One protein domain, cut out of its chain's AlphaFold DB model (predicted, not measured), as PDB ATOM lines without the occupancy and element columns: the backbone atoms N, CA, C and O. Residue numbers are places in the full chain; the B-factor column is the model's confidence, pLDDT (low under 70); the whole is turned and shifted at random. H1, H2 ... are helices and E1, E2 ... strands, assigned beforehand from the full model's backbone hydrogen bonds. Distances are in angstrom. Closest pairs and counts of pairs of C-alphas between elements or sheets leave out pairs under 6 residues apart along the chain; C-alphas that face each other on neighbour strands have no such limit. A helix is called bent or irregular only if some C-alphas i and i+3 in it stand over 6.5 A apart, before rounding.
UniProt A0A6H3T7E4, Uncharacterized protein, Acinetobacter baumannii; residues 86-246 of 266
ATOM      1  N   GLN A  86     328.644 148.425 187.284       95.38
ATOM      2  CA  GLN A  86     329.110 149.788 187.030       95.38
ATOM      3  C   GLN A  86     330.550 150.051 187.505       95.38
ATOM      4  O   GLN A  86     331.320 150.697 186.798       95.38
ATOM      5  N   ILE A  87     330.961 149.463 188.637       96.56
ATOM      6  CA  ILE A  87     332.344 149.555 189.150       96.56
ATOM      7  C   ILE A  87     333.421 149.304 188.080       96.56
ATOM      8  O   ILE A  87     334.462 149.959 188.081       96.56
ATOM      9  N   TRP A  88     333.184 148.391 187.128       96.50
ATOM     10  CA  TRP A  88     334.160 148.093 186.080       96.50
ATOM     11  C   TRP A  88     334.301 149.232 185.080       96.50
ATOM     12  O   TRP A  88     335.408 149.492 184.614       96.50
ATOM     13  N   SER A  89     333.198 149.887 184.710       93.75
ATOM     14  CA  SER A  89     333.257 151.060 183.838       93.75
ATOM     15  C   SER A  89     333.832 152.264 184.568       93.75
ATOM     16  O   SER A  89     334.625 152.988 183.977       93.75
ATOM     17  N   ASP A  90     333.490 152.443 185.845       94.38
ATOM     18  CA  ASP A  90     333.964 153.569 186.649       94.38
ATOM     19  C   ASP A  90     335.487 153.533 186.789       94.38
ATOM     20  O   ASP A  90     336.156 154.521 186.496       94.38
ATOM     21  N   LEU A  91     336.050 152.367 187.127       95.06
ATOM     22  CA  LEU A  91     337.497 152.196 187.272       95.06
ATOM     23  C   LEU A  91     338.246 152.225 185.932       95.06
ATOM     24  O   LEU A  91     339.367 152.722 185.889       95.06
ATOM     25  N   ASN A  92     337.658 151.723 184.838       92.44
ATOM     26  CA  ASN A  92     338.308 151.778 183.521       92.44
ATOM     27  C   ASN A  92     338.323 153.193 182.930       92.44
ATOM     28  O   ASN A  92     339.300 153.573 182.291       92.44
ATOM     29  N   ASN A  93     337.238 153.951 183.103       89.81
ATOM     30  CA  ASN A  93     337.074 155.254 182.457       89.81
ATOM     31  C   ASN A  93     337.510 156.421 183.347       89.81
ATOM     32  O   ASN A  93     337.773 157.497 182.819       89.81
ATOM     33  N   GLN A  94     337.577 156.217 184.667       89.69
ATOM     34  CA  GLN A  94     337.967 157.213 185.665       89.69
ATOM     35  C   GLN A  94     337.261 158.557 185.447       89.69
ATOM     36  O   GLN A  94     337.906 159.516 185.013       89.69
ATOM     37  N   PRO A  95     335.949 158.657 185.712       88.19
ATOM     38  CA  PRO A  95     335.193 159.867 185.422       88.19
ATOM     39  C   PRO A  95     335.854 161.092 186.088       88.19
ATOM     40  O   PRO A  95     336.212 161.085 187.276       88.19
ATOM     41  N   GLN A  96     336.108 162.118 185.272       86.88
ATOM     42  CA  GLN A  96     336.759 163.376 185.670       86.88
ATOM     43  C   GLN A  96     335.802 164.568 185.624       86.88
ATOM     44  O   GLN A  96     336.156 165.644 186.088       86.88
ATOM     45  N   ASP A  97     334.633 164.385 185.018       92.25
ATOM     46  CA  ASP A  97     333.646 165.430 184.800       92.25
ATOM     47  C   ASP A  97     332.497 165.277 185.796       92.25
ATOM     48  O   ASP A  97     332.003 164.167 186.013       92.25
ATOM     49  N   GLU A  98     332.091 166.388 186.407       92.69
ATOM     50  CA  GLU A  98     331.052 166.396 187.433       92.69
ATOM     51  C   GLU A  98     329.718 165.862 186.896       92.69
ATOM     52  O   GLU A  98     329.089 165.031 187.552       92.69
ATOM     53  N   GLU A  99     329.302 166.272 185.695       92.31
ATOM     54  CA  GLU A  99     328.026 165.850 185.113       92.31
ATOM     55  C   GLU A  99     328.001 164.332 184.898       92.31
ATOM     56  O   GLU A  99     327.050 163.655 185.303       92.31
ATOM     57  N   LEU A 100     329.077 163.771 184.337       93.06
ATOM     58  CA  LEU A 100     329.213 162.324 184.166       93.06
ATOM     59  C   LEU A 100     329.179 161.570 185.499       93.06
ATOM     60  O   LEU A 100     328.512 160.534 185.588       93.06
ATOM     61  N   ILE A 101     329.850 162.083 186.536       94.75
ATOM     62  CA  ILE A 101     329.845 161.464 187.869       94.75
ATOM     63  C   ILE A 101     328.431 161.474 188.458       94.75
ATOM     64  O   ILE A 101     327.963 160.447 188.950       94.75
ATOM     65  N   LEU A 102     327.711 162.594 188.362       93.00
ATOM     66  CA  LEU A 102     326.336 162.701 188.854       93.00
ATOM     67  C   LEU A 102     325.378 161.772 188.090       93.00
ATOM     68  O   LEU A 102     324.523 161.128 188.701       93.00
ATOM     69  N   ILE A 103     325.538 161.633 186.769       92.56
ATOM     70  CA  ILE A 103     324.784 160.658 185.965       92.56
ATOM     71  C   ILE A 103     325.063 159.227 186.440       92.56
ATOM     72  O   ILE A 103     324.140 158.417 186.522       92.56
ATOM     73  N   GLN A 104     326.317 158.899 186.749       94.00
ATOM     74  CA  GLN A 104     326.702 157.580 187.252       94.00
ATOM     75  C   GLN A 104     326.167 157.314 188.662       94.00
ATOM     76  O   GLN A 104     325.674 156.218 188.920       94.00
ATOM     77  N   LEU A 105     326.180 158.306 189.555       94.06
ATOM     78  CA  LEU A 105     325.586 158.191 190.891       94.06
ATOM     79  C   LEU A 105     324.071 157.934 190.824       94.06
ATOM     80  O   LEU A 105     323.549 157.142 191.603       94.06
ATOM     81  N   ARG A 106     323.364 158.531 189.854       92.19
ATOM     82  CA  ARG A 106     321.922 158.301 189.625       92.19
ATOM     83  C   ARG A 106     321.582 156.911 189.074       92.19
ATOM     84  O   ARG A 106     320.426 156.513 189.143       92.19
ATOM     85  N   LYS A 107     322.552 156.188 188.505       92.81
ATOM     86  CA  LYS A 107     322.362 154.823 187.975       92.81
ATOM     87  C   LYS A 107     322.528 153.732 189.031       92.81
ATOM     88  O   LYS A 107     322.234 152.573 188.744       92.81
ATOM     89  N   LEU A 108     322.997 154.092 190.226       94.31
ATOM     90  CA  LEU A 108     323.125 153.162 191.340       94.31
ATOM     91  C   LEU A 108     321.748 152.618 191.770       94.31
ATOM     92  O   LEU A 108     320.721 153.255 191.524       94.31
ATOM     93  N   PRO A 109     321.701 151.461 192.449       93.81
ATOM     94  CA  PRO A 109     320.457 150.924 192.986       93.81
ATOM     95  C   PRO A 109     319.722 151.879 193.941       93.81
ATOM     96  O   PRO A 109     320.342 152.672 194.656       93.81
ATOM     97  N   CYS A 110     318.395 151.714 194.019       91.38
ATOM     98  CA  CYS A 110     317.484 152.586 194.773       91.38
ATOM     99  C   CYS A 110     317.964 152.856 196.210       91.38
ATOM    100  O   CYS A 110     318.055 154.007 196.631       91.38
ATOM    101  N   TYR A 111     318.385 151.802 196.917       91.31
ATOM    102  CA  TYR A 111     318.834 151.873 198.309       91.31
ATOM    103  C   TYR A 111     320.058 152.783 198.536       91.31
ATOM    104  O   TYR A 111     320.243 153.282 199.642       91.31
ATOM    105  N   LEU A 112     320.887 153.026 197.512       93.88
ATOM    106  CA  LEU A 112     321.983 154.002 197.568       93.88
ATOM    107  C   LEU A 112     321.516 155.384 197.130       93.88
ATOM    108  O   LEU A 112     321.849 156.384 197.765       93.88
ATOM    109  N   THR A 113     320.719 155.453 196.064       91.25
ATOM    110  CA  THR A 113     320.206 156.734 195.567       91.25
ATOM    111  C   THR A 113     319.326 157.446 196.593       91.25
ATOM    112  O   THR A 113     319.387 158.664 196.686       91.25
ATOM    113  N   GLU A 114     318.583 156.717 197.430       88.38
ATOM    114  CA  GLU A 114     317.768 157.287 198.513       88.38
ATOM    115  C   GLU A 114     318.600 157.947 199.621       88.38
ATOM    116  O   GLU A 114     318.122 158.883 200.274       88.38
ATOM    117  N   VAL A 115     319.836 157.475 199.826       88.62
ATOM    118  CA  VAL A 115     320.802 158.071 200.761       88.62
ATOM    119  C   VAL A 115     321.428 159.328 200.155       88.62
ATOM    120  O   VAL A 115     321.662 160.301 200.868       88.62
ATOM    121  N   LEU A 116     321.686 159.315 198.845       89.62
ATOM    122  CA  LEU A 116     322.505 160.314 198.155       89.62
ATOM    123  C   LEU A 116     321.720 161.480 197.551       89.62
ATOM    124  O   LEU A 116     322.207 162.610 197.541       89.62
ATOM    125  N   LEU A 117     320.529 161.220 197.020       87.56
ATOM    126  CA  LEU A 117     319.798 162.144 196.155       87.56
ATOM    127  C   LEU A 117     318.510 162.615 196.804       87.56
ATOM    128  O   LEU A 117     317.887 161.873 197.554       87.56
ATOM    129  N   ASP A 118     318.109 163.857 196.536       84.00
ATOM    130  CA  ASP A 118     316.875 164.478 197.024       84.00
ATOM    131  C   ASP A 118     315.623 163.642 196.690       84.00
ATOM    132  O   ASP A 118     315.689 162.647 195.974       84.00
ATOM    133  N   LYS A 119     314.454 163.991 197.241       77.94
ATOM    134  CA  LYS A 119     313.225 163.195 197.024       77.94
ATOM    135  C   LYS A 119     312.849 163.057 195.543       77.94
ATOM    136  O   LYS A 119     312.152 162.112 195.189       77.94
ATOM    137  N   ASN A 120     313.306 163.987 194.707       75.50
ATOM    138  CA  ASN A 120     313.052 163.981 193.274       75.50
ATOM    139  C   ASN A 120     314.196 163.341 192.463       75.50
ATOM    140  O   ASN A 120     314.093 163.273 191.244       75.50
ATOM    141  N   PHE A 121     315.262 162.867 193.117       72.25
ATOM    142  CA  PHE A 121     316.450 162.249 192.520       72.25
ATOM    143  C   PHE A 121     317.206 163.124 191.495       72.25
ATOM    144  O   PHE A 121     317.988 162.617 190.686       72.25
ATOM    145  N   TYR A 122     317.011 164.447 191.534       73.00
ATOM    146  CA  TYR A 122     317.637 165.397 190.607       73.00
ATOM    147  C   TYR A 122     318.879 166.062 191.189       73.00
ATOM    148  O   TYR A 122     319.790 166.390 190.429       73.00
ATOM    149  N   SER A 123     318.968 166.236 192.504       81.00
ATOM    150  CA  SER A 123     320.117 166.886 193.141       81.00
ATOM    151  C   SER A 123     320.697 166.033 194.259       81.00
ATOM    152  O   SER A 123     319.984 165.278 194.919       81.00
ATOM    153  N   MET A 124     321.998 166.183 194.499       86.81
ATOM    154  CA  MET A 124     322.630 165.621 195.689       86.81
ATOM    155  C   MET A 124     321.998 166.244 196.937       86.81
ATOM    156  O   MET A 124     321.766 167.455 196.980       86.81
ATOM    157  N   ARG A 125     321.699 165.422 197.945       86.50
ATOM    158  CA  ARG A 125     321.365 165.932 199.280       86.50
ATOM    159  C   ARG A 125     322.625 166.475 199.935       86.50
ATOM    160  O   ARG A 125     323.737 166.092 199.580       86.50
ATOM    161  N   GLU A 126     322.445 167.299 200.955       83.50
ATOM    162  CA  GLU A 126     323.497 167.438 201.952       83.50
ATOM    163  C   GLU A 126     323.678 166.087 202.648       83.50
ATOM    164  O   GLU A 126     322.726 165.508 203.174       83.50
ATOM    165  N   PHE A 127     324.897 165.563 202.614       83.12
ATOM    166  CA  PHE A 127     325.272 164.353 203.325       83.12
ATOM    167  C   PHE A 127     326.623 164.570 204.001       83.12
ATOM    168  O   PHE A 127     327.435 165.398 203.585       83.12
ATOM    169  N   ASN A 128     326.847 163.836 205.079       88.88
ATOM    170  CA  ASN A 128     328.029 163.947 205.914       88.88
ATOM    171  C   ASN A 128     328.765 162.596 205.982       88.88
ATOM    172  O   ASN A 128     328.422 161.624 205.305       88.88
ATOM    173  N   LYS A 129     329.788 162.530 206.834       93.50
ATOM    174  CA  LYS A 129     330.584 161.320 207.042       93.50
ATOM    175  C   LYS A 129     329.761 160.107 207.501       93.50
ATOM    176  O   LYS A 129     330.059 158.989 207.097       93.50
ATOM    177  N   GLU A 130     328.718 160.303 208.304       93.44
ATOM    178  CA  GLU A 130     327.830 159.220 208.750       93.44
ATOM    179  C   GLU A 130     327.072 158.599 207.570       93.44
ATOM    180  O   GLU A 130     326.972 157.378 207.469       93.44
ATOM    181  N   ASN A 131     326.625 159.412 206.608       93.94
ATOM    182  CA  ASN A 131     326.012 158.894 205.383       93.94
ATOM    183  C   ASN A 131     326.988 158.032 204.571       93.94
ATOM    184  O   ASN A 131     326.590 156.996 204.040       93.94
ATOM    185  N   LEU A 132     328.267 158.421 204.505       96.25
ATOM    186  CA  LEU A 132     329.304 157.618 203.850       96.25
ATOM    187  C   LEU A 132     329.525 156.278 204.571       96.25
ATOM    188  O   LEU A 132     329.640 155.242 203.914       96.25
ATOM    189  N   PHE A 133     329.518 156.269 205.908       95.38
ATOM    190  CA  PHE A 133     329.563 155.026 206.682       95.38
ATOM    191  C   PHE A 133     328.347 154.137 206.407       95.38
ATOM    192  O   PHE A 133     328.511 152.937 206.195       95.38
ATOM    193  N   ASN A 134     327.142 154.710 206.340       94.44
ATOM    194  CA  ASN A 134     325.920 153.965 206.023       94.44
ATOM    195  C   ASN A 134     325.995 153.315 204.633       94.44
ATOM    196  O   ASN A 134     325.602 152.162 204.470       94.44
ATOM    197  N   ILE A 135     326.572 154.006 203.646       96.94
ATOM    198  CA  ILE A 135     326.846 153.422 202.325       96.94
ATOM    199  C   ILE A 135     327.823 152.243 202.451       96.94
ATOM    200  O   ILE A 135     327.558 151.162 201.929       96.94
ATOM    201  N   ALA A 136     328.926 152.407 203.182       96.81
ATOM    202  CA  ALA A 136     329.926 151.352 203.362       96.81
ATOM    203  C   ALA A 136     329.380 150.089 204.064       96.81
ATOM    204  O   ALA A 136     329.837 148.971 203.796       96.81
ATOM    205  N   GLN A 137     328.374 150.233 204.935       95.75
ATOM    206  CA  GLN A 137     327.757 149.116 205.662       95.75
ATOM    207  C   GLN A 137     327.053 148.098 204.756       95.75
ATOM    208  O   GLN A 137     326.960 146.920 205.130       95.75
ATOM    209  N   PHE A 138     326.613 148.492 203.553       96.12
ATOM    210  CA  PHE A 138     326.092 147.537 202.571       96.12
ATOM    211  C   PHE A 138     327.167 146.515 202.178       96.12
ATOM    212  O   PHE A 138     326.878 145.320 202.086       96.12
ATOM    213  N   SER A 139     328.428 146.949 202.083       95.88
ATOM    214  CA  SER A 139     329.592 146.110 201.760       95.88
ATOM    215  C   SER A 139     329.385 145.302 200.472       95.88
ATOM    216  O   SER A 139     329.647 144.101 200.415       95.88
ATOM    217  N   SER A 140     328.868 145.974 199.445       96.94
ATOM    218  CA  SER A 140     328.628 145.468 198.091       96.94
ATOM    219  C   SER A 140     329.510 146.194 197.069       96.94
ATOM    220  O   SER A 140     330.065 147.262 197.351       96.94
ATOM    221  N   LEU A 141     329.611 145.652 195.852       97.12
ATOM    222  CA  LEU A 141     330.266 146.358 194.745       97.12
ATOM    223  C   LEU A 141     329.557 147.681 194.401       97.12
ATOM    224  O   LEU A 141     330.237 148.635 194.022       97.12
ATOM    225  N   ASP A 142     328.237 147.775 194.586       97.44
ATOM    226  CA  ASP A 142     327.493 149.027 194.413       97.44
ATOM    227  C   ASP A 142     327.943 150.082 195.427       97.44
ATOM    228  O   ASP A 142     328.223 151.219 195.057       97.44
ATOM    229  N   SER A 143     328.070 149.707 196.709       97.50
ATOM    230  CA  SER A 143     328.538 150.638 197.743       97.50
ATOM    231  C   SER A 143     329.972 151.100 197.498       97.50
ATOM    232  O   SER A 143     330.287 152.269 197.711       97.50
ATOM    233  N   LEU A 144     330.826 150.214 196.973       98.19
ATOM    234  CA  LEU A 144     332.180 150.574 196.568       98.19
ATOM    235  C   LEU A 144     332.170 151.557 195.389       98.19
ATOM    236  O   LEU A 144     332.921 152.529 195.408       98.19
ATOM    237  N   SER A 145     331.313 151.327 194.387       97.50
ATOM    238  CA  SER A 145     331.130 152.233 193.242       97.50
ATOM    239  C   SER A 145     330.622 153.598 193.701       97.50
ATOM    240  O   SER A 145     331.200 154.610 193.316       97.50
ATOM    241  N   ALA A 146     329.645 153.644 194.611       97.69
ATOM    242  CA  ALA A 146     329.162 154.888 195.198       97.69
ATOM    243  C   ALA A 146     330.276 155.666 195.907       97.69
ATOM    244  O   ALA A 146     330.495 156.835 195.602       97.69
ATOM    245  N   LEU A 147     331.020 155.025 196.815       98.25
ATOM    246  CA  LEU A 147     332.110 155.680 197.543       98.25
ATOM    247  C   LEU A 147     333.234 156.142 196.611       98.25
ATOM    248  O   LEU A 147     333.778 157.230 196.799       98.25
ATOM    249  N   TYR A 148     333.567 155.343 195.594       98.31
ATOM    250  CA  TYR A 148     334.529 155.728 194.570       98.31
ATOM    251  C   TYR A 148     334.047 156.964 193.805       98.31
ATOM    252  O   TYR A 148     334.765 157.954 193.734       98.31
ATOM    253  N   LEU A 149     332.819 156.964 193.289       97.81
ATOM    254  CA  LEU A 149     332.261 158.107 192.564       97.81
ATOM    255  C   LEU A 149     332.170 159.361 193.439       97.81
ATOM    256  O   LEU A 149     332.466 160.450 192.961       97.81
ATOM    257  N   LEU A 150     331.839 159.220 194.722       97.38
ATOM    258  CA  LEU A 150     331.847 160.323 195.685       97.38
ATOM    259  C   LEU A 150     333.250 160.883 195.923       97.38
ATOM    260  O   LEU A 150     333.415 162.101 195.965       97.38
ATOM    261  N   HIS A 151     334.272 160.025 196.003       97.56
ATOM    262  CA  HIS A 151     335.673 160.458 196.046       97.56
ATOM    263  C   HIS A 151     336.032 161.283 194.805       97.56
ATOM    264  O   HIS A 151     336.585 162.382 194.916       97.56
ATOM    265  N   ARG A 152     335.656 160.786 193.620       96.81
ATOM    266  CA  ARG A 152     335.863 161.476 192.340       96.81
ATOM    267  C   ARG A 152     335.122 162.810 192.300       96.81
ATOM    268  O   ARG A 152     335.718 163.813 191.915       96.81
ATOM    269  N   TRP A 153     333.870 162.844 192.750       96.25
ATOM    270  CA  TRP A 153     333.064 164.059 192.786       96.25
ATOM    271  C   TRP A 153     333.664 165.096 193.735       96.25
ATOM    272  O   TRP A 153     333.856 166.248 193.350       96.25
ATOM    273  N   GLY A 154     334.081 164.670 194.933       95.00
ATOM    274  CA  GLY A 154     334.806 165.508 195.885       95.00
ATOM    275  C   GLY A 154     336.046 166.143 195.265       95.00
ATOM    276  O   GLY A 154     336.292 167.330 195.465       95.00
ATOM    277  N   TYR A 155     336.780 165.391 194.442       94.25
ATOM    278  CA  TYR A 155     337.901 165.933 193.682       94.25
ATOM    279  C   TYR A 155     337.476 166.980 192.644       94.25
ATOM    280  O   TYR A 155     338.123 168.023 192.563       94.25
ATOM    281  N   THR A 156     336.389 166.750 191.902       94.25
ATOM    282  CA  THR A 156     335.896 167.705 190.892       94.25
ATOM    283  C   THR A 156     335.405 169.022 191.491       94.25
ATOM    284  O   THR A 156     335.704 170.078 190.941       94.25
ATOM    285  N   ILE A 157     334.738 168.982 192.648       93.19
ATOM    286  CA  ILE A 157     334.200 170.184 193.309       93.19
ATOM    287  C   ILE A 157     335.185 170.829 194.299       93.19
ATOM    288  O   ILE A 157     334.852 171.811 194.959       93.19
ATOM    289  N   GLY A 158     336.389 170.268 194.460       91.00
ATOM    290  CA  GLY A 158     337.403 170.772 195.395       91.00
ATOM    291  C   GLY A 158     337.117 170.498 196.881       91.00
ATOM    292  O   GLY A 158     337.699 171.144 197.751       91.00
ATOM    293  N   SER A 159     336.248 169.537 197.202       92.88
ATOM    294  CA  SER A 159     335.900 169.175 198.580       92.88
ATOM    295  C   SER A 159     336.924 168.213 199.190       92.88
ATOM    296  O   SER A 159     336.836 166.993 199.046       92.88
ATOM    297  N   HIS A 160     337.908 168.757 199.915       92.25
ATOM    298  CA  HIS A 160     338.922 167.953 200.613       92.25
ATOM    299  C   HIS A 160     338.325 167.017 201.673       92.25
ATOM    300  O   HIS A 160     338.832 165.910 201.851       92.25
ATOM    301  N   SER A 161     337.262 167.440 202.365       93.25
ATOM    302  CA  SER A 161     336.582 166.604 203.360       93.25
ATOM    303  C   SER A 161     335.982 165.362 202.711       93.25
ATOM    304  O   SER A 161     336.266 164.258 203.163       93.25
ATOM    305  N   LEU A 162     335.254 165.524 201.601       95.69
ATOM    306  CA  LEU A 162     334.652 164.404 200.880       95.69
ATOM    307  C   LEU A 162     335.716 163.446 200.334       95.69
ATOM    308  O   LEU A 162     335.598 162.239 200.503       95.69
ATOM    309  N   ILE A 163     336.796 163.974 199.752       95.62
ATOM    310  CA  ILE A 163     337.922 163.160 199.268       95.62
ATOM    311  C   ILE A 163     338.514 162.324 200.408       95.62
ATOM    312  O   ILE A 163     338.703 161.116 200.264       95.62
ATOM    313  N   ASN A 164     338.805 162.959 201.543       95.31
ATOM    314  CA  ASN A 164     339.478 162.308 202.662       95.31
ATOM    315  C   ASN A 164     338.578 161.292 203.366       95.31
ATOM    316  O   ASN A 164     339.042 160.188 203.653       95.31
ATOM    317  N   ASP A 165     337.312 161.640 203.604       96.56
ATOM    318  CA  ASP A 165     336.345 160.747 204.238       96.56
ATOM    319  C   ASP A 165     335.972 159.575 203.322       96.56
ATOM    320  O   ASP A 165     335.945 158.437 203.782       96.56
ATOM    321  N   SER A 166     335.763 159.791 202.018       97.50
ATOM    322  CA  SER A 166     335.554 158.677 201.085       97.50
ATOM    323  C   SER A 166     336.786 157.775 201.016       97.50
ATOM    324  O   SER A 166     336.642 156.556 201.058       97.50
ATOM    325  N   ASN A 167     338.000 158.333 200.962       96.75
ATOM    326  CA  ASN A 167     339.226 157.536 200.933       96.75
ATOM    327  C   ASN A 167     339.386 156.667 202.194       96.75
ATOM    328  O   ASN A 167     339.661 155.474 202.068       96.75
ATOM    329  N   SER A 168     339.216 157.232 203.395       95.81
ATOM    330  CA  SER A 168     339.344 156.462 204.641       95.81
ATOM    331  C   SER A 168     338.277 155.376 204.751       95.81
ATOM    332  O   SER A 168     338.614 154.223 205.008       95.81
ATOM    333  N   ILE A 169     337.019 155.706 204.451       97.69
ATOM    334  CA  ILE A 169     335.899 154.764 204.531       97.69
ATOM    335  C   ILE A 169     336.044 153.636 203.505       97.69
ATOM    336  O   ILE A 169     335.783 152.478 203.831       97.69
ATOM    337  N   ILE A 170     336.519 153.928 202.286       98.19
ATOM    338  CA  ILE A 170     336.841 152.884 201.303       98.19
ATOM    339  C   ILE A 170     337.851 151.902 201.902       98.19
ATOM    340  O   ILE A 170     337.579 150.703 201.902       98.19
ATOM    341  N   ILE A 171     338.971 152.395 202.444       96.44
ATOM    342  CA  ILE A 171     340.049 151.561 203.003       96.44
ATOM    343  C   ILE A 171     339.548 150.714 204.182       96.44
ATOM    344  O   ILE A 171     339.807 149.510 204.224       96.44
ATOM    345  N   GLU A 172     338.800 151.322 205.103       95.69
ATOM    346  CA  GLU A 172     338.224 150.651 206.274       95.69
ATOM    347  C   GLU A 172     337.200 149.572 205.880       95.69
ATOM    348  O   GLU A 172     337.087 148.543 206.543       95.69
ATOM    349  N   SER A 173     336.486 149.758 204.766       97.12
ATOM    350  CA  SER A 173     335.445 148.827 204.311       97.12
ATOM    351  C   SER A 173     335.957 147.604 203.535       97.12
ATOM    352  O   SER A 173     335.194 146.655 203.325       97.12
ATOM    353  N   LEU A 174     337.231 147.588 203.111       97.81
ATOM    354  CA  LEU A 174     337.763 146.558 202.206       97.81
ATOM    355  C   LEU A 174     337.653 145.140 202.779       97.81
ATOM    356  O   LEU A 174     337.269 144.222 202.057       97.81
ATOM    357  N   GLU A 175     337.953 144.947 204.068       97.94
ATOM    358  CA  GLU A 175     337.858 143.627 204.706       97.94
ATOM    359  C   GLU A 175     336.422 143.095 204.659       97.94
ATOM    360  O   GLU A 175     336.172 141.962 204.239       97.94
ATOM    361  N   GLN A 176     335.467 143.940 205.050       97.81
ATOM    362  CA  GLN A 176     334.062 143.567 205.126       97.81
ATOM    363  C   GLN A 176     333.476 143.282 203.737       97.81
ATOM    364  O   GLN A 176     332.659 142.369 203.594       97.81
ATOM    365  N   LEU A 177     333.928 144.004 202.706       97.94
ATOM    366  CA  LEU A 177     333.582 143.719 201.315       97.94
ATOM    367  C   LEU A 177     333.988 142.290 200.928       97.94
ATOM    368  O   LEU A 177     333.173 141.560 200.366       97.94
ATOM    369  N   ILE A 178     335.208 141.859 201.262       97.38
ATOM    370  CA  ILE A 178     335.674 140.494 200.963       97.38
ATOM    371  C   ILE A 178     334.910 139.464 201.781       97.38
ATOM    372  O   ILE A 178     334.427 138.480 201.221       97.38
ATOM    373  N   LYS A 179     334.721 139.729 203.075       96.75
ATOM    374  CA  LYS A 179     334.003 138.840 203.989       96.75
ATOM    375  C   LYS A 179     332.575 138.542 203.528       96.75
ATOM    376  O   LYS A 179     332.128 137.409 203.659       96.75
ATOM    377  N   LYS A 180     331.856 139.533 202.986       96.50
ATOM    378  CA  LYS A 180     330.480 139.334 202.495       96.50
ATOM    379  C   LYS A 180     330.398 138.770 201.073       96.50
ATOM    380  O   LYS A 180     329.369 138.205 200.713       96.50
ATOM    381  N   ASN A 181     331.443 138.912 200.255       96.69
ATOM    382  CA  ASN A 181     331.385 138.604 198.824       96.69
ATOM    383  C   ASN A 181     332.444 137.568 198.435       96.69
ATOM    384  O   ASN A 181     333.502 137.895 197.897       96.69
ATOM    385  N   HIS A 182     332.127 136.285 198.629       94.69
ATOM    386  CA  HIS A 182     333.071 135.184 198.379       94.69
ATOM    387  C   HIS A 182     333.587 135.108 196.935       94.69
ATOM    388  O   HIS A 182     334.665 134.577 196.672       94.69
ATOM    389  N   TYR A 183     332.825 135.642 195.983       96.19
ATOM    390  CA  TYR A 183     333.210 135.703 194.576       96.19
ATOM    391  C   TYR A 183     334.307 136.750 194.288       96.19
ATOM    392  O   TYR A 183     334.893 136.735 193.209       96.19
ATOM    393  N   LEU A 184     334.632 137.625 195.250       97.62
ATOM    394  CA  LEU A 184     335.756 138.565 195.173       97.62
ATOM    395  C   LEU A 184     337.053 138.011 195.772       97.62
ATOM    396  O   LEU A 184     338.109 138.618 195.601       97.62
ATOM    397  N   HIS A 185     337.021 136.855 196.446       96.81
ATOM    398  CA  HIS A 185     338.175 136.328 197.184       96.81
ATOM    399  C   HIS A 185     339.461 136.285 196.353       96.81
ATOM    400  O   HIS A 185     340.528 136.559 196.887       96.81
ATOM    401  N   ARG A 186     339.396 135.980 195.053       95.88
ATOM    402  CA  ARG A 186     340.584 136.001 194.184       95.88
ATOM    403  C   ARG A 186     340.783 137.348 193.508       95.88
ATOM    404  O   ARG A 186     341.885 137.884 193.529       95.88
ATOM    405  N   SER A 187     339.739 137.900 192.905       96.88
ATOM    406  CA  SER A 187     339.837 139.115 192.094       96.88
ATOM    407  C   SER A 187     340.120 140.387 192.895       96.88
ATOM    408  O   SER A 187     340.589 141.354 192.295       96.88
ATOM    409  N   HIS A 188     339.907 140.391 194.217       97.44
ATOM    410  CA  HIS A 188     340.138 141.573 195.048       97.44
ATOM    411  C   HIS A 188     341.557 142.118 194.948       97.44
ATOM    412  O   HIS A 188     341.724 143.324 194.982       97.44
ATOM    413  N   VAL A 189     342.571 141.265 194.772       96.50
ATOM    414  CA  VAL A 189     343.970 141.707 194.654       96.50
ATOM    415  C   VAL A 189     344.124 142.680 193.483       96.50
ATOM    416  O   VAL A 189     344.714 143.743 193.617       96.50
ATOM    417  N   LEU A 190     343.524 142.334 192.341       96.00
ATOM    418  CA  LEU A 190     343.561 143.141 191.125       96.00
ATOM    419  C   LEU A 190     342.616 144.348 191.215       96.00
ATOM    420  O   LEU A 190     342.957 145.430 190.750       96.00
ATOM    421  N   LEU A 191     341.433 144.166 191.808       97.12
ATOM    422  CA  LEU A 191     340.464 145.245 192.014       97.12
ATOM    423  C   LEU A 191     341.014 146.320 192.962       97.12
ATOM    424  O   LEU A 191     340.884 147.505 192.679       97.12
ATOM    425  N   PHE A 192     341.634 145.919 194.070       96.94
ATOM    426  CA  PHE A 192     342.180 146.835 195.067       96.94
ATOM    427  C   PHE A 192     343.433 147.528 194.542       96.94
ATOM    428  O   PHE A 192     343.569 148.728 194.750       96.94
ATOM    429  N   ASP A 193     344.298 146.838 193.792       94.12
ATOM    430  CA  ASP A 193     345.418 147.499 193.108       94.12
ATOM    431  C   ASP A 193     344.932 148.596 192.155       94.12
ATOM    432  O   ASP A 193     345.450 149.709 192.202       94.12
ATOM    433  N   GLU A 194     343.889 148.332 191.360       95.12
ATOM    434  CA  GLU A 194     343.316 149.369 190.498       95.12
ATOM    435  C   GLU A 194     342.705 150.523 191.299       95.12
ATOM    436  O   GLU A 194     342.991 151.689 191.045       95.12
ATOM    437  N   LEU A 195     341.859 150.209 192.279       96.56
ATOM    438  CA  LEU A 195     341.149 151.208 193.070       96.56
ATOM    439  C   LEU A 195     342.121 152.145 193.804       96.56
ATOM    440  O   LEU A 195     341.976 153.366 193.741       96.56
ATOM    441  N   LEU A 196     343.122 151.580 194.485       94.19
ATOM    442  CA  LEU A 196     344.060 152.325 195.329       94.19
ATOM    443  C   LEU A 196     345.112 153.093 194.521       94.19
ATOM    444  O   LEU A 196     345.734 154.021 195.037       94.19
ATOM    445  N   GLU A 197     345.293 152.766 193.242       92.06
ATOM    446  CA  GLU A 197     346.051 153.618 192.329       92.06
ATOM    447  C   GLU A 197     345.319 154.921 191.994       92.06
ATOM    448  O   GLU A 197     345.981 155.926 191.711       92.06
ATOM    449  N   GLN A 198     343.987 154.912 192.035       94.00
ATOM    450  CA  GLN A 198     343.144 156.015 191.578       94.00
ATOM    451  C   GLN A 198     342.658 156.927 192.711       94.00
ATOM    452  O   GLN A 198     342.438 158.119 192.475       94.00
ATOM    453  N   ILE A 199     342.516 156.397 193.930       95.12
ATOM    454  CA  ILE A 199     342.114 157.180 195.105       95.12
ATOM    455  C   ILE A 199     343.317 157.671 195.917       95.12
ATOM    456  O   ILE A 199     344.428 157.146 195.841       95.12
ATOM    457  N   PHE A 200     343.099 158.746 196.668       94.50
ATOM    458  CA  PHE A 200     344.101 159.390 197.513       94.50
ATOM    459  C   PHE A 200     343.415 160.256 198.569       94.50
ATOM    460  O   PHE A 200     342.309 160.747 198.345       94.50
ATOM    461  N   ALA A 201     344.100 160.514 199.679       93.19
ATOM    462  CA  ALA A 201     343.768 161.618 200.573       93.19
ATOM    463  C   ALA A 201     344.519 162.888 200.148       93.19
ATOM    464  O   ALA A 201     345.576 162.821 199.518       93.19
ATOM    465  N   ILE A 202     343.995 164.052 200.509       90.44
ATOM    466  CA  ILE A 202     344.671 165.340 200.396       90.44
ATOM    467  C   ILE A 202     345.107 165.784 201.786       90.44
ATOM    468  O   ILE A 202     344.285 165.964 202.686       90.44
ATOM    469  N   ASN A 203     346.409 166.012 201.934       84.88
ATOM    470  CA  ASN A 203     346.974 166.728 203.067       84.88
ATOM    471  C   ASN A 203     347.404 168.129 202.618       84.88
ATOM    472  O   ASN A 203     348.145 168.270 201.646       84.88
ATOM    473  N   THR A 204     346.951 169.171 203.307       75.69
ATOM    474  CA  THR A 204     347.332 170.556 203.016       75.69
ATOM    475  C   THR A 204     348.509 170.972 203.885       75.69
ATOM    476  O   THR A 204     348.369 171.138 205.095       75.69
ATOM    477  N   MET A 205     349.672 171.182 203.264       71.19
ATOM    478  CA  MET A 205     350.841 171.744 203.941       71.19
ATOM    479  C   MET A 205     350.880 173.260 203.722       71.19
ATOM    480  O   MET A 205     351.185 173.737 202.625       71.19
ATOM    481  N   GLY A 206     350.566 174.030 204.766       67.25
ATOM    482  CA  GLY A 206     350.330 175.471 204.635       67.25
ATOM    483  C   GLY A 206     349.108 175.772 203.756       67.25
ATOM    484  O   GLY A 206     348.264 174.909 203.534       67.25
ATOM    485  N   TYR A 207     349.007 176.998 203.236       66.00
ATOM    486  CA  TYR A 207     347.794 177.445 202.537       66.00
ATOM    487  C   TYR A 207     347.648 176.929 201.094       66.00
ATOM    488  O   TYR A 207     346.531 176.779 200.618       66.00
ATOM    489  N   ASN A 208     348.753 176.627 200.396       68.88
ATOM    490  CA  ASN A 208     348.741 176.507 198.926       68.88
ATOM    491  C   ASN A 208     349.380 175.217 198.379       68.88
ATOM    492  O   ASN A 208     349.726 175.159 197.199       68.88
ATOM    493  N   ARG A 209     349.617 174.192 199.212       74.81
ATOM    494  CA  ARG A 209     350.290 172.950 198.775       74.81
ATOM    495  C   ARG A 209     349.488 171.707 199.167       74.81
ATOM    496  O   ARG A 209     349.802 171.082 200.184       74.81
ATOM    497  N   PRO A 210     348.454 171.338 198.386       80.12
ATOM    498  CA  PRO A 210     347.781 170.059 198.553       80.12
ATOM    499  C   PRO A 210     348.708 168.925 198.097       80.12
ATOM    500  O   PRO A 210     349.153 168.878 196.950       80.12
ATOM    501  N   LEU A 211     348.999 167.999 199.005       86.50
ATOM    502  CA  LEU A 211     349.737 166.773 198.736       86.50
ATOM    503  C   LEU A 211     348.756 165.611 198.633       86.50
ATOM    504  O   LEU A 211     347.992 165.353 199.563       86.50
ATOM    505  N   LYS A 212     348.800 164.896 197.506       89.69
ATOM    506  CA  LYS A 212     348.042 163.657 197.317       89.69
ATOM    507  C   LYS A 212     348.784 162.506 197.987       89.69
ATOM    508  O   LYS A 212     349.909 162.189 197.611       89.69
ATOM    509  N   VAL A 213     348.138 161.877 198.956       88.19
ATOM    510  CA  VAL A 213     348.668 160.757 199.731       88.19
ATOM    511  C   VAL A 213     347.943 159.489 199.302       88.19
ATOM    512  O   VAL A 213     346.730 159.378 199.475       88.19
ATOM    513  N   LYS A 214     348.678 158.533 198.726       88.56
ATOM    514  CA  LYS A 214     348.139 157.209 198.389       88.56
ATOM    515  C   LYS A 214     348.339 156.232 199.541       88.56
ATOM    516  O   LYS A 214     349.278 156.367 200.324       88.56
ATOM    517  N   PHE A 215     347.471 155.230 199.598       85.25
ATOM    518  CA  PHE A 215     347.486 154.203 200.632       85.25
ATOM    519  C   PHE A 215     347.873 152.843 200.058       85.25
ATOM    520  O   PHE A 215     347.450 152.462 198.969       85.25
ATOM    521  N   ASN A 216     348.661 152.089 200.823       89.56
ATOM    522  CA  ASN A 216     349.004 150.711 200.500       89.56
ATOM    523  C   ASN A 216     348.051 149.762 201.240       89.56
ATOM    524  O   ASN A 216     348.214 149.511 202.437       89.56
ATOM    525  N   TRP A 217     347.067 149.213 200.524       93.62
ATOM    526  CA  TRP A 217     346.064 148.330 201.124       93.62
ATOM    527  C   TRP A 217     346.657 147.034 201.690       93.62
ATOM    528  O   TRP A 217     346.081 146.476 202.618       93.62
ATOM    529  N   ARG A 218     347.818 146.565 201.202       93.81
ATOM    530  CA  ARG A 218     348.486 145.371 201.754       93.81
ATOM    531  C   ARG A 218     349.047 145.638 203.146       93.81
ATOM    532  O   ARG A 218     348.870 144.811 204.033       93.81
ATOM    533  N   GLN A 219     349.660 146.806 203.355       92.56
ATOM    534  CA  GLN A 219     350.127 147.226 204.683       92.56
ATOM    535  C   GLN A 219     348.955 147.425 205.649       92.56
ATOM    536  O   GLN A 219     349.060 147.079 206.824       92.56
ATOM    537  N   TYR A 220     347.839 147.965 205.152       92.88
ATOM    538  CA  TYR A 220     346.613 148.087 205.936       92.88
ATOM    539  C   TYR A 220     346.050 146.707 206.302       92.88
ATOM    540  O   TYR A 220     345.795 146.442 207.470       92.88
ATOM    541  N   ARG A 221     345.956 145.782 205.336       95.44
ATOM    542  CA  ARG A 221     345.553 144.385 205.563       95.44
ATOM    543  C   ARG A 221     346.375 143.723 206.667       95.44
ATOM    544  O   ARG A 221     345.810 143.062 207.529       95.44
ATOM    545  N   GLU A 222     347.699 143.872 206.646       94.62
ATOM    546  CA  GLU A 222     348.578 143.245 207.642       94.62
ATOM    547  C   GLU A 222     348.290 143.714 209.071       94.62
ATOM    548  O   GLU A 222     348.311 142.898 209.997       94.62
ATOM    549  N   LYS A 223     348.008 145.011 209.234       94.00
ATOM    550  CA  LYS A 223     347.832 145.663 210.536       94.00
ATOM    551  C   LYS A 223     346.399 145.625 211.062       94.00
ATOM    552  O   LYS A 223     346.219 145.540 212.272       94.00
ATOM    553  N   ASN A 224     345.410 145.752 210.179       96.12
ATOM    554  CA  ASN A 224     344.040 146.100 210.557       96.12
ATOM    555  C   ASN A 224     343.020 144.984 210.312       96.12
ATOM    556  O   ASN A 224     341.987 144.998 210.970       96.12
ATOM    557  N   TRP A 225     343.270 144.047 209.390       97.56
ATOM    558  CA  TRP A 225     342.283 143.006 209.083       97.56
ATOM    559  C   TRP A 225     342.330 141.854 210.086       97.56
ATOM    560  O   TRP A 225     343.399 141.484 210.582       97.56
ATOM    561  N   GLY A 226     341.172 141.235 210.319       97.25
ATOM    562  CA  GLY A 226     341.052 139.996 211.073       97.25
ATOM    563  C   GLY A 226     341.853 138.855 210.438       97.25
ATOM    564  O   GLY A 226     342.018 138.776 209.217       97.25
ATOM    565  N   GLU A 227     342.355 137.952 211.282       97.19
ATOM    566  CA  GLU A 227     343.296 136.898 210.886       97.19
ATOM    567  C   GLU A 227     342.771 136.007 209.752       97.19
ATOM    568  O   GLU A 227     343.508 135.747 208.797       97.19
ATOM    569  N   ASP A 228     341.497 135.617 209.804       96.69
ATOM    570  CA  ASP A 228     340.868 134.747 208.806       96.69
ATOM    571  C   ASP A 228     340.880 135.377 207.403       96.69
ATOM    572  O   ASP A 228     341.345 134.774 206.431       96.69
ATOM    573  N   ILE A 229     340.400 136.622 207.291       97.56
ATOM    574  CA  ILE A 229     340.294 137.330 206.006       97.56
ATOM    575  C   ILE A 229     341.675 137.748 205.506       97.56
ATOM    576  O   ILE A 229     341.953 137.657 204.308       97.56
ATOM    577  N   ARG A 230     342.572 138.151 206.414       97.62
ATOM    578  CA  ARG A 230     343.969 138.457 206.094       97.62
ATOM    579  C   ARG A 230     344.674 137.250 205.478       97.62
ATOM    580  O   ARG A 230     345.251 137.381 204.399       97.62
ATOM    581  N   THR A 231     344.594 136.087 206.124       97.50
ATOM    582  CA  THR A 231     345.235 134.847 205.657       97.50
ATOM    583  C   THR A 231     344.672 134.425 204.308       97.50
ATOM    584  O   THR A 231     345.431 134.221 203.362       97.50
ATOM    585  N   LEU A 232     343.343 134.419 204.170       97.56
ATOM    586  CA  LEU A 232     342.677 134.136 202.901       97.56
ATOM    587  C   LEU A 232     343.155 135.069 201.781       97.56
ATOM    588  O   LEU A 232     343.469 134.614 200.682       97.56
ATOM    589  N   SER A 233     343.230 136.373 202.049       96.94
ATOM    590  CA  SER A 233     343.685 137.362 201.072       96.94
ATOM    591  C   SER A 233     345.128 137.103 200.628       96.94
ATOM    592  O   SER A 233     345.398 137.089 199.425       96.94
ATOM    593  N   MET A 234     346.033 136.817 201.570       96.06
ATOM    594  CA  MET A 234     347.433 136.481 201.280       96.06
ATOM    595  C   MET A 234     347.559 135.187 200.466       96.06
ATOM    596  O   MET A 234     348.317 135.132 199.498       96.06
ATOM    597  N   GLU A 235     346.785 134.152 200.796       96.31
ATOM    598  CA  GLU A 235     346.755 132.903 200.029       96.31
ATOM    599  C   GLU A 235     346.306 133.124 198.581       96.31
ATOM    600  O   GLU A 235     346.907 132.583 197.646       96.31
ATOM    601  N   LYS A 236     345.242 133.914 198.370       95.25
ATOM    602  CA  LYS A 236     344.738 134.187 197.015       95.25
ATOM    603  C   LYS A 236     345.702 135.048 196.211       95.25
ATOM    604  O   LYS A 236     345.859 134.804 195.015       95.25
ATOM    605  N   GLU A 237     346.374 135.995 196.851       94.69
ATOM    606  CA  GLU A 237     347.445 136.774 196.236       94.69
ATOM    607  C   GLU A 237     348.610 135.887 195.784       94.69
ATOM    608  O   GLU A 237     348.965 135.906 194.604       94.69
ATOM    609  N   ASN A 238     349.132 135.038 196.674       92.06
ATOM    610  CA  ASN A 238     350.212 134.103 196.348       92.06
ATOM    611  C   ASN A 238     349.835 133.199 195.168       92.06
ATOM    612  O   ASN A 238     350.627 133.024 194.242       92.06
ATOM    613  N   LEU A 239     348.600 132.685 195.147       90.56
ATOM    614  CA  LEU A 239     348.096 131.889 194.029       90.56
ATOM    615  C   LEU A 239     348.138 132.664 192.703       90.56
ATOM    616  O   LEU A 239     348.543 132.105 191.684       90.56
ATOM    617  N   LEU A 240     347.727 133.934 192.682       89.94
ATOM    618  CA  LEU A 240     347.730 134.734 191.455       89.94
ATOM    619  C   LEU A 240     349.145 135.092 190.981       89.94
ATOM    620  O   LEU A 240     349.384 135.092 189.772       89.94
ATOM    621  N   ILE A 241     350.086 135.329 191.901       88.00
ATOM    622  CA  ILE A 241     351.495 135.629 191.584       88.00
ATOM    623  C   ILE A 241     352.166 134.462 190.847       88.00
ATOM    624  O   ILE A 241     352.987 134.691 189.959       88.00
ATOM    625  N   THR A 242     351.775 133.213 191.134       86.44
ATOM    626  CA  THR A 242     352.291 132.043 190.395       86.44
ATOM    627  C   THR A 242     351.886 132.014 188.919       86.44
ATOM    628  O   THR A 242     352.474 131.263 188.141       86.44
ATOM    629  N   HIS A 243     350.899 132.815 188.499       86.44
ATOM    630  CA  HIS A 243     350.413 132.821 187.124       86.44
ATOM    631  C   HIS A 243     351.168 133.877 186.285       86.44
ATOM    632  O   HIS A 243     350.907 135.076 186.435       86.44
ATOM    633  N   PRO A 244     352.033 133.489 185.320       84.88
ATOM    634  CA  PRO A 244     352.967 134.418 184.657       84.88
ATOM    635  C   PRO A 244     352.297 135.584 183.918       84.88
ATOM    636  O   PRO A 244     352.855 136.666 183.779       84.88
ATOM    637  N   GLN A 245     351.075 135.372 183.430       84.69
ATOM    638  CA  GLN A 245     350.312 136.400 182.714       84.69
ATOM    639  C   GLN A 245     349.626 137.415 183.640       84.69
ATOM    640  O   GLN A 245     349.264 138.490 183.166       84.69
ATOM    641  N   ILE A 246     349.436 137.073 184.920       84.38
ATOM    642  CA  ILE A 246     348.726 137.894 185.915       84.38
ATOM    643  C   ILE A 246     349.721 138.644 186.798       84.38
ATOM    644  O   ILE A 246     349.491 139.809 187.093       84.38
TER     645      ILE A 246
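Overview. This is residues 86 to 246 of the 266 residues of an uncharacterized protein of Acinetobacter baumannii (UniProt A0A6H3T7E4). Two long helices running opposite ways, H5 and H6, make the core, and H4 beside them completes an up-and-down bundle of three. H1 and H2 pack on H5, H9 makes a corner with H6 where its residue 229 meets residues 175 to 179 of H6, the two helices about perpendicular at 90 degrees, and a small strand hairpin, E1 with E2, packs by E1 on the beginning of H6. The printed part has 161 residues, in the order H1 to H7, E1, E2, H8, H9, and is mostly helix; the sheet E1 - E2 is antiparallel. It is compact, with a radius of gyration of the C-alphas of 16.2 A and spans of 47 by 41 by 30 A.

Arrangement. H1, residues 86 to 93, touches H5, residues 141 to 156, at a steep tilt of 40 degrees, closest at the C-alphas of Ile 87 and Ser 145, 5.0 A. H2, residues 98 to 106, touches H5 too, closest at the C-alphas of Glu 98 and Thr 156, 6.1 A. H3, residues 110 to 116, and H4, residues 129 to 138, form a hairpin and only just touch, with 3 pairs of C-alphas within 8 A, closest Leu 112 and Ile 135, 6.8 A. H4, H5 and H6, residues 160 to 180, are the bundle, each running against the one before it; H5 and H6 stand at a shallow tilt of 14 degrees, closest at the C-alphas of His 151 and Ile 163, 4.8 A. H7, residues 188 to 198, is near H5. E1, residues 201 to 204, and E2, residues 210 to 213, form a hairpin, with N 201 and O 213 2.9 A apart and N 211 and O 203 2.8 A apart, within hydrogen-bond range. H8, residues 217 to 224, only just touches H6, with 3 pairs of C-alphas within 8 A, closest Ile 171 and Trp 217, 7.1 A. H9, residues 227 to 241, is about perpendicular to H7, at 88 degrees, and only just touches it, with 3 pairs within 8 A, closest the C-alphas of Val 189 and Glu 237, 6.2 A. Every O i to N i+4 pair is within hydrogen-bond range in H1, H2, H5, H8 and H9; the counts are 2 of 3 in H3, 5 of 6 in H4, 15 of 17 in H6 and 6 of 7 in H7.

Along the chain. H1 begins at C-alpha 86, (329.110, 149.788, 187.030). H5 measures 22.4 A; H6, 29.9 A, is irregular, with C-alphas 172 and 175 7.2 A apart, and has a kink of 43 degrees near residue 173. H9, 21.0 A, ends at C-alpha 241, (351.495, 135.629, 191.584).

Size, cuts and confidence. The C-alphas farthest apart, Asn 120 and Thr 242, are 50.7 A apart. The printed part has no cut, and its long link is H3 to H4, residues 117 to 128. Mean pLDDT of the printed part is 92.3; residues 206 to 208 are under 70.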